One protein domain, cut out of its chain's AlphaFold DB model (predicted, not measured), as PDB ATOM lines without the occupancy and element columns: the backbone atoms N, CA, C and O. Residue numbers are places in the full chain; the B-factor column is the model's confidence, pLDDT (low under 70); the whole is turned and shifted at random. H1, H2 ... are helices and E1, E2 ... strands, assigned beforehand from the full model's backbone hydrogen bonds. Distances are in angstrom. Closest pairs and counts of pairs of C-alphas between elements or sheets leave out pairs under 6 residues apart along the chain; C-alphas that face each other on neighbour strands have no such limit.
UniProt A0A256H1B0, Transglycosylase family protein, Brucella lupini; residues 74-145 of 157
ATOM      1  N   GLU A  74      48.687  25.252  18.365       96.25
ATOM      2  CA  GLU A  74      48.774  23.806  18.212       96.25
ATOM      3  C   GLU A  74      47.520  23.331  17.492       96.25
ATOM      4  O   GLU A  74      46.409  23.627  17.932       96.25
ATOM      5  N   MET A  75      47.708  22.602  16.399       97.44
ATOM      6  CA  MET A  75      46.629  22.126  15.530       97.44
ATOM      7  C   MET A  75      46.329  20.642  15.735       97.44
ATOM      8  O   MET A  75      45.425  20.103  15.109       97.44
ATOM      9  N   GLY A  76      47.054  19.984  16.639       94.88
ATOM     10  CA  GLY A  76      46.831  18.585  16.963       94.88
ATOM     11  C   GLY A  76      47.541  17.641  16.008       94.88
ATOM     12  O   GLY A  76      48.547  17.989  15.383       94.88
ATOM     13  N   LYS A  77      47.038  16.409  15.928       92.12
ATOM     14  CA  LYS A  77      47.635  15.360  15.103       92.12
ATOM     15  C   LYS A  77      47.197  15.493  13.643       92.12
ATOM     16  O   LYS A  77      46.003  15.523  13.344       92.12
ATOM     17  N   GLY A  78      48.177  15.510  12.750       91.81
ATOM     18  CA  GLY A  78      48.015  15.401  11.307       91.81
ATOM     19  C   GLY A  78      48.703  14.165  10.714       91.81
ATOM     20  O   GLY A  78      49.123  13.274  11.460       91.81
ATOM     21  N   PRO A  79      48.826  14.108   9.374       91.50
ATOM     22  CA  PRO A  79      49.390  12.964   8.657       91.50
ATOM     23  C   PRO A  79      50.822  12.627   9.088       91.50
ATOM     24  O   PRO A  79      51.127  11.461   9.328       91.50
ATOM     25  N   ASP A  80      51.653  13.655   9.283       92.50
ATOM     26  CA  ASP A  80      53.085  13.526   9.585       92.50
ATOM     27  C   ASP A  80      53.426  13.782  11.066       92.50
ATOM     28  O   ASP A  80      54.584  13.991  11.428       92.50
ATOM     29  N   GLY A  81      52.423  13.764  11.950       93.12
ATOM     30  CA  GLY A  81      52.601  13.986  13.386       93.12
ATOM     31  C   GLY A  81      51.940  15.265  13.892       93.12
ATOM     32  O   GLY A  81      50.887  15.666  13.402       93.12
ATOM     33  N   TRP A  82      52.503  15.857  14.946       96.50
ATOM     34  CA  TRP A  82      51.939  17.050  15.584       96.50
ATOM     35  C   TRP A  82      52.138  18.287  14.708       96.50
ATOM     36  O   TRP A  82      53.260  18.565  14.286       96.50
ATOM     37  N   ILE A  83      51.066  19.040  14.462       97.94
ATOM     38  CA  ILE A  83      51.111  20.251  13.643       97.94
ATOM     39  C   ILE A  83      51.067  21.492  14.537       97.94
ATOM     40  O   ILE A  83      50.204  21.628  15.409       97.94
ATOM     41  N   VAL A  84      51.975  22.429  14.266       97.62
ATOM     42  CA  VAL A  84      51.986  23.781  14.834       97.62
ATOM     43  C   VAL A  84      51.822  24.786  13.696       97.62
ATOM     44  O   VAL A  84      52.454  24.653  12.648       97.62
ATOM     45  N   GLY A  85      50.952  25.768  13.904       98.12
ATOM     46  CA  GLY A  85      50.646  26.826  12.951       98.12
ATOM     47  C   GLY A  85      49.417  26.530  12.089       98.12
ATOM     48  O   GLY A  85      49.241  25.435  11.552       98.12
ATOM     49  N   PHE A  86      48.554  27.533  11.928       98.31
ATOM     50  CA  PHE A  86      47.305  27.403  11.172       98.31
ATOM     51  C   PHE A  86      47.555  27.214   9.673       98.31
ATOM     52  O   PHE A  86      46.908  26.386   9.033       98.31
ATOM     53  N   HIS A  87      48.516  27.955   9.111       98.19
ATOM     54  CA  HIS A  87      48.912  27.793   7.711       98.19
ATOM     55  C   HIS A  87      49.481  26.391   7.469       98.19
ATOM     56  O   HIS A  87      49.048  25.710   6.544       98.19
ATOM     57  N   SER A  88      50.384  25.934   8.342       98.06
ATOM     58  CA  SER A  88      50.952  24.584   8.292       98.06
ATOM     59  C   SER A  88      49.866  23.510   8.316       98.06
ATOM     60  O   SER A  88      49.921  22.576   7.522       98.06
ATOM     61  N   ALA A  89      48.841  23.660   9.159       98.19
ATOM     62  CA  ALA A  89      47.713  22.730   9.190       98.19
ATOM     63  C   ALA A  89      46.856  22.776   7.924       98.19
ATOM     64  O   ALA A  89      46.502  21.723   7.402       98.19
ATOM     65  N   SER A  90      46.560  23.963   7.391       98.38
ATOM     66  CA  SER A  90      45.847  24.095   6.115       98.38
ATOM     67  C   SER A  90      46.571  23.354   4.987       98.38
ATOM     68  O   SER A  90      45.967  22.543   4.283       98.38
ATOM     69  N   SER A  91      47.883  23.562   4.875       97.75
ATOM     70  CA  SER A  91      48.719  22.905   3.870       97.75
ATOM     71  C   SER A  91      48.827  21.396   4.101       97.75
ATOM     72  O   SER A  91      48.682  20.631   3.154       97.75
ATOM     73  N   ALA A  92      49.019  20.946   5.343       97.56
ATOM     74  CA  ALA A  92      49.174  19.525   5.661       97.56
ATOM     75  C   ALA A  92      47.876  18.714   5.496       97.56
ATOM     76  O   ALA A  92      47.929  17.545   5.128       97.56
ATOM     77  N   ILE A  93      46.715  19.312   5.783       97.75
ATOM     78  CA  ILE A  93      45.420  18.615   5.739       97.75
ATOM     79  C   ILE A  93      44.753  18.735   4.368       97.75
ATOM     80  O   ILE A  93      44.186  17.759   3.882       97.75
ATOM     81  N   TYR A  94      44.823  19.910   3.738       97.50
ATOM     82  CA  TYR A  94      44.074  20.202   2.511       97.50
ATOM     83  C   TYR A  94      44.954  20.546   1.306       97.50
ATOM     84  O   TYR A  94      44.421  20.724   0.213       97.50
ATOM     85  N   GLY A  95      46.275  20.661   1.469       97.81
ATOM     86  CA  GLY A  95      47.197  20.960   0.367       97.81
ATOM     87  C   GLY A  95      47.099  22.387  -0.183       97.81
ATOM     88  O   GLY A  95      47.519  22.625  -1.311       97.81
ATOM     89  N   ARG A  96      46.524  23.327   0.578       97.50
ATOM     90  CA  ARG A  96      46.245  24.703   0.131       97.50
ATOM     91  C   ARG A  96      46.406  25.727   1.244       97.50
ATOM     92  O   ARG A  96      46.374  25.378   2.428       97.50
ATOM     93  N   SER A  97      46.543  26.996   0.871       97.88
ATOM     94  CA  SER A  97      46.645  28.084   1.840       97.88
ATOM     95  C   SER A  97      45.307  28.329   2.560       97.88
ATOM     96  O   SER A  97      44.244  28.039   2.002       97.88
ATOM     97  N   PRO A  98      45.316  28.918   3.773       97.38
ATOM     98  CA  PRO A  98      44.090  29.225   4.513       97.38
ATOM     99  C   PRO A  98      43.056  30.049   3.734       97.38
ATOM    100  O   PRO A  98      41.861  29.904   3.972       97.38
ATOM    101  N   ALA A  99      43.505  30.910   2.813       97.25
ATOM    102  CA  ALA A  99      42.638  31.768   2.003       97.25
ATOM    103  C   ALA A  99      41.884  31.008   0.897       97.25
ATOM    104  O   ALA A  99      40.909  31.519   0.358       97.25
ATOM    105  N   GLU A 100      42.333  29.799   0.558       98.31
ATOM    106  CA  GLU A 100      41.742  28.943  -0.476       98.31
ATOM    107  C   GLU A 100      40.816  27.875   0.117       98.31
ATOM    108  O   GLU A 100      40.224  27.082  -0.623       98.31
ATOM    109  N   LEU A 101      40.723  27.794   1.447       98.25
ATOM    110  CA  LEU A 101      39.854  26.842   2.126       98.25
ATOM    111  C   LEU A 101      38.387  27.178   1.882       98.25
ATOM    112  O   LEU A 101      37.978  28.340   1.867       98.25
ATOM    113  N   THR A 102      37.572  26.135   1.760       98.12
ATOM    114  CA  THR A 102      36.127  26.302   1.902       98.12
ATOM    115  C   THR A 102      35.789  26.687   3.341       98.12
ATOM    116  O   THR A 102      36.542  26.408   4.279       98.12
ATOM    117  N   GLU A 103      34.620  27.292   3.541       96.94
ATOM    118  CA  GLU A 103      34.151  27.654   4.880       96.94
ATOM    119  C   GLU A 103      34.110  26.440   5.824       96.94
ATOM    120  O   GLU A 103      34.569  26.529   6.961       96.94
ATOM    121  N   ALA A 104      33.646  25.285   5.335       97.06
ATOM    122  CA  ALA A 104      33.592  24.051   6.115       97.06
ATOM    123  C   ALA A 104      34.985  23.588   6.576       97.06
ATOM    124  O   ALA A 104      35.171  23.218   7.735       97.06
ATOM    125  N   GLU A 105      35.988  23.655   5.700       97.75
ATOM    126  CA  GLU A 105      37.361  23.262   6.033       97.75
ATOM    127  C   GLU A 105      38.011  24.231   7.015       97.75
ATOM    128  O   GLU A 105      38.661  23.798   7.969       97.75
ATOM    129  N   PHE A 106      37.790  25.536   6.825       98.12
ATOM    130  CA  PHE A 106      38.247  26.562   7.757       98.12
ATOM    131  C   PHE A 106      37.616  26.374   9.143       98.12
ATOM    132  O   PHE A 106      38.315  26.433  10.159       98.12
ATOM    133  N   ILE A 107      36.308  26.103   9.201       97.94
ATOM    134  CA  ILE A 107      35.593  25.814  10.449       97.94
ATOM    135  C   ILE A 107      36.149  24.553  11.111       97.94
ATOM    136  O   ILE A 107      36.362  24.561  12.322       97.94
ATOM    137  N   ARG A 108      36.440  23.498  10.345       97.62
ATOM    138  CA  ARG A 108      37.027  22.263  10.877       97.62
ATOM    139  C   ARG A 108      38.407  22.502  11.497       97.62
ATOM    140  O   ARG A 108      38.675  21.994  12.583       97.62
ATOM    141  N   LEU A 109      39.252  23.330  10.874       97.94
ATOM    142  CA  LEU A 109      40.523  23.756  11.478       97.94
ATOM    143  C   LEU A 109      40.309  24.602  12.736       97.94
ATOM    144  O   LEU A 109      40.992  24.392  13.730       97.94
ATOM    145  N   ALA A 110      39.348  25.528  12.740       97.69
ATOM    146  CA  ALA A 110      39.040  26.315  13.934       97.69
ATOM    147  C   ALA A 110      38.487  25.446  15.080       97.69
ATOM    148  O   ALA A 110      38.779  25.698  16.245       97.69
ATOM    149  N   ALA A 111      37.716  24.402  14.769       97.69
ATOM    150  CA  ALA A 111      37.124  23.506  15.756       97.69
ATOM    151  C   ALA A 111      38.179  22.757  16.581       97.69
ATOM    152  O   ALA A 111      37.966  22.533  17.774       97.69
ATOM    153  N   VAL A 112      39.330  22.431  15.984       97.44
ATOM    154  CA  VAL A 112      40.382  21.648  16.647       97.44
ATOM    155  C   VAL A 112      41.022  22.377  17.838       97.44
ATOM    156  O   VAL A 112      41.478  21.738  18.787       97.44
ATOM    157  N   LEU A 113      41.034  23.715  17.807       96.75
ATOM    158  CA  LEU A 113      41.888  24.574  18.638       96.75
ATOM    159  C   LEU A 113      41.641  24.447  20.145       96.75
ATOM    160  O   LEU A 113      42.570  24.603  20.939       96.75
ATOM    161  N   ILE A 114      40.408  24.130  20.544       95.81
ATOM    162  CA  ILE A 114      40.042  24.002  21.960       95.81
ATOM    163  C   ILE A 114      40.718  22.803  22.634       95.81
ATOM    164  O   ILE A 114      40.999  22.835  23.831       95.81
ATOM    165  N   ALA A 115      40.962  21.733  21.873       96.19
ATOM    166  CA  ALA A 115      41.472  20.468  22.382       96.19
ATOM    167  C   ALA A 115      42.279  19.725  21.298       96.19
ATOM    168  O   ALA A 115      41.912  18.613  20.917       96.19
ATOM    169  N   PRO A 116      43.405  20.291  20.822       96.19
ATOM    170  CA  PRO A 116      44.162  19.753  19.687       96.19
ATOM    171  C   PRO A 116      44.667  18.324  19.918       96.19
ATOM    172  O   PRO A 116      44.762  17.535  18.987       96.19
ATOM    173  N   ALA A 117      44.941  17.949  21.169       96.06
ATOM    174  CA  ALA A 117      45.345  16.587  21.519       96.06
ATOM    175  C   ALA A 117      44.191  15.564  21.494       96.06
ATOM    176  O   ALA A 117      44.445  14.363  21.516       96.06
ATOM    177  N   SER A 118      42.937  16.023  21.511       96.06
ATOM    178  CA  SER A 118      41.744  15.165  21.588       96.06
ATOM    179  C   SER A 118      41.101  14.883  20.233       96.06
ATOM    180  O   SER A 118      40.196  14.053  20.178       96.06
ATOM    181  N   TYR A 119      41.550  15.564  19.179       95.62
ATOM    182  CA  TYR A 119      40.985  15.477  17.838       95.62
ATOM    183  C   TYR A 119      42.015  14.983  16.819       95.62
ATOM    184  O   TYR A 119      43.212  15.247  16.955       95.62
ATOM    185  N   ASP A 120      41.543  14.293  15.780       93.75
ATOM    186  CA  ASP A 120      42.363  13.877  14.634       93.75
ATOM    187  C   ASP A 120      41.952  14.655  13.372       93.75
ATOM    188  O   ASP A 120      40.848  14.497  12.849       93.75
ATOM    189  N   LEU A 121      42.845  15.512  12.864       95.19
ATOM    190  CA  LEU A 121      42.584  16.265  11.633       95.19
ATOM    191  C   LEU A 121      42.783  15.420  10.370       95.19
ATOM    192  O   LEU A 121      42.181  15.738   9.344       95.19
ATOM    193  N   ALA A 122      43.606  14.371  10.429       92.62
ATOM    194  CA  ALA A 122      43.958  13.536   9.282       92.62
ATOM    195  C   ALA A 122      42.917  12.447   8.987       92.62
ATOM    196  O   ALA A 122      42.956  11.819   7.928       92.62
ATOM    197  N   ARG A 123      42.006  12.179   9.927       91.19
ATOM    198  CA  ARG A 123      40.986  11.130   9.823       91.19
ATOM    199  C   ARG A 123      39.597  11.676  10.126       91.19
ATOM    200  O   ARG A 123      39.435  12.790  10.612       91.19
ATOM    201  N   SER A 124      38.584  10.861   9.837       91.88
ATOM    202  CA  SER A 124      37.222  11.123  10.300       91.88
ATOM    203  C   SER A 124      37.182  11.073  11.825       91.88
ATOM    204  O   SER A 124      37.553  10.062  12.421       91.88
ATOM    205  N   ASP A 125      36.665  12.131  12.441       95.88
ATOM    206  CA  ASP A 125      36.511  12.253  13.887       95.88
ATOM    207  C   ASP A 125      35.136  12.851  14.191       95.88
ATOM    208  O   ASP A 125      34.908  14.048  14.034       95.88
ATOM    209  N   ALA A 126      34.204  12.005  14.632       97.12
ATOM    210  CA  ALA A 126      32.820  12.411  14.859       97.12
ATOM    211  C   ALA A 126      32.681  13.547  15.891       97.12
ATOM    212  O   ALA A 126      31.773  14.365  15.765       97.12
ATOM    213  N   LYS A 127      33.576  13.629  16.887       96.75
ATOM    214  CA  LYS A 127      33.527  14.689  17.905       96.75
ATOM    215  C   LYS A 127      34.019  16.020  17.342       96.75
ATOM    216  O   LYS A 127      33.514  17.073  17.731       96.75
ATOM    217  N   LEU A 128      35.008  15.975  16.450       97.31
ATOM    218  CA  LEU A 128      35.469  17.156  15.727       97.31
ATOM    219  C   LEU A 128      34.377  17.666  14.778       97.31
ATOM    220  O   LEU A 128      34.078  18.859  14.797       97.31
ATOM    221  N   GLU A 129      33.739  16.770  14.018       97.50
ATOM    222  CA  GLU A 129      32.640  17.137  13.111       97.50
ATOM    223  C   GLU A 129      31.438  17.713  13.873       97.50
ATOM    224  O   GLU A 129      30.847  18.711  13.455       97.50
ATOM    225  N   GLU A 130      31.102  17.147  15.036       97.50
ATOM    226  CA  GLU A 130      30.052  17.692  15.899       97.50
ATOM    227  C   GLU A 130      30.374  19.133  16.320       97.50
ATOM    228  O   GLU A 130      29.531  20.026  16.184       97.50
ATOM    229  N   ARG A 131      31.603  19.391  16.785       97.50
ATOM    230  CA  ARG A 131      32.036  20.741  17.171       97.50
ATOM    231  C   ARG A 131      32.051  21.701  15.983       97.50
ATOM    232  O   ARG A 131      31.609  22.841  16.134       97.50
ATOM    233  N   ALA A 132      32.521  21.258  14.818       97.94
ATOM    234  CA  ALA A 132      32.484  22.046  13.589       97.94
ATOM    235  C   ALA A 132      31.044  22.473  13.252       97.94
ATOM    236  O   ALA A 132      30.802  23.651  12.991       97.94
ATOM    237  N   GLY A 133      30.069  21.566  13.386       97.81
ATOM    238  CA  GLY A 133      28.649  21.881  13.209       97.81
ATOM    239  C   GLY A 133      28.123  22.938  14.189       97.81
ATOM    240  O   GLY A 133      27.363  23.826  13.797       97.81
ATOM    241  N   ARG A 134      28.561  22.909  15.457       97.75
ATOM    242  CA  ARG A 134      28.200  23.944  16.451       97.75
ATOM    243  C   ARG A 134      28.757  25.316  16.064       97.75
ATOM    244  O   ARG A 134      28.038  26.310  16.129       97.75
ATOM    245  N   ILE A 135      30.015  25.366  15.617       98.00
ATOM    246  CA  ILE A 135      30.658  26.602  15.143       98.00
ATOM    247  C   ILE A 135      29.963  27.130  13.886       98.00
ATOM    248  O   ILE A 135      29.763  28.337  13.770       98.00
ATOM    249  N   GLN A 136      29.557  26.251  12.970       97.50
ATOM    250  CA  GLN A 136      28.812  26.640  11.775       97.50
ATOM    251  C   GLN A 136      27.470  27.295  12.132       97.50
ATOM    252  O   GLN A 136      27.133  28.341  11.581       97.50
ATOM    253  N   ARG A 137      26.724  26.737  13.096       96.81
ATOM    254  CA  ARG A 137      25.472  27.343  13.585       96.81
ATOM    255  C   ARG A 137      25.696  28.701  14.245       96.81
ATOM    256  O   ARG A 137      24.911  29.617  14.009       96.81
ATOM    257  N   LEU A 138      26.777  28.852  15.012       96.25
ATOM    258  CA  LEU A 138      27.171  30.145  15.576       96.25
ATOM    259  C   LEU A 138      27.487  31.161  14.468       96.25
ATOM    260  O   LEU A 138      26.982  32.279  14.504       96.25
ATOM    261  N   ALA A 139      28.288  30.774  13.470       95.12
ATOM    262  CA  ALA A 139      28.667  31.639  12.351       95.12
ATOM    263  C   ALA A 139      27.455  32.079  11.512       95.12
ATOM    264  O   ALA A 139      27.396  33.222  11.066       95.12
ATOM    265  N   ALA A 140      26.459  31.202  11.366       95.50
ATOM    266  CA  ALA A 140      25.189  31.504  10.713       95.50
ATOM    267  C   ALA A 140      24.232  32.366  11.567       95.50
ATOM    268  O   ALA A 140      23.144  32.702  11.105       95.50
ATOM    269  N   GLY A 141      24.589  32.693  12.816       94.56
ATOM    270  CA  GLY A 141      23.730  33.434  13.745       94.56
ATOM    271  C   GLY A 141      22.524  32.638  14.258       94.56
ATOM    272  O   GLY A 141      21.602  33.222  14.822       94.56
ATOM    273  N   ALA A 142      22.513  31.314  14.080       95.56
ATOM    274  CA  ALA A 142      21.419  30.441  14.514       95.56
ATOM    275  C   ALA A 142      21.417  30.194  16.035       95.56
ATOM    276  O   ALA A 142      20.442  29.687  16.585       95.56
ATOM    277  N   CYS A 143      22.512  30.533  16.713       94.69
ATOM    278  CA  CYS A 143      22.675  30.416  18.155       94.69
ATOM    279  C   CYS A 143      23.699  31.440  18.665       94.69
ATOM    280  O   CYS A 143      24.442  32.043  17.890       94.69
ATOM    281  N   THR A 144      23.772  31.590  19.984       94.12
ATOM    282  CA  THR A 144      24.800  32.369  20.686       94.12
ATOM    283  C   THR A 144      25.314  31.575  21.888       94.12
ATOM    284  O   THR A 144      24.557  30.753  22.415       94.12
ATOM    285  N   PRO A 145      26.547  31.819  22.373       94.25
ATOM    286  CA  PRO A 145      27.037  31.178  23.590       94.25
ATOM    287  C   PRO A 145      26.103  31.465  24.774       94.25
ATOM    288  O   PRO A 145      25.692  32.608  24.979       94.25
TER     289      PRO A 145
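What this domain is: This is residues 74 to 145 of the 157 residues of the protein "Transglycosylase family protein" of Brucella lupini (UniProt A0A256H1B0). Helix H2 stands in the middle, with the small hairpin E1 E2 and helix H1, packed together, to one side and the longer H3 crossing H2 on the other. The printed part has 72 residues, in the order E1, E2, H1, H2, H3; the two-stranded sheet is antiparallel and the class mixed. It is compact, radius of gyration of the C-alphas 11.8 A, spanning 36 by 26 by 18 A.

Where its parts are: E1, residues 74 to 78, begins at C-alpha 74 (48.774, 23.806, 18.212). E2 is 81 to 84, H1 86 to 94, H2 103 to 112, 14.6 A long, and H3 126 to 139, 19.8 A, ending at C-alpha 139 (28.667, 31.639, 12.351).

How they stand to each other: In the hairpin E1 and E2, N 75 and O 83 are within hydrogen-bond range at 2.9 A. The closest C-alphas of E1 and H1, Met 75 and Ala 89, are 6.5 A apart. H1 and H2 only just touch, with 3 pairs of C-alphas within 8 A, the closest Ser 90 and Leu 109, 7.6 A. H2 and H3 touch, C-alphas of Arg 108 and Ala 132 closest at 5.3 A, at a steep tilt of 61 degrees, opposite ways. H1 and H3 are apart. In H1, H2 and H3 every O i to N i+4 pair is within hydrogen-bond range.

The domain as a whole: The two farthest C-alphas, Asp 80 and Ala 142, are 36.2 A apart. The printed part has no cut; the link H2 to H3 is long, and no printed residue is under 70 in pLDDT.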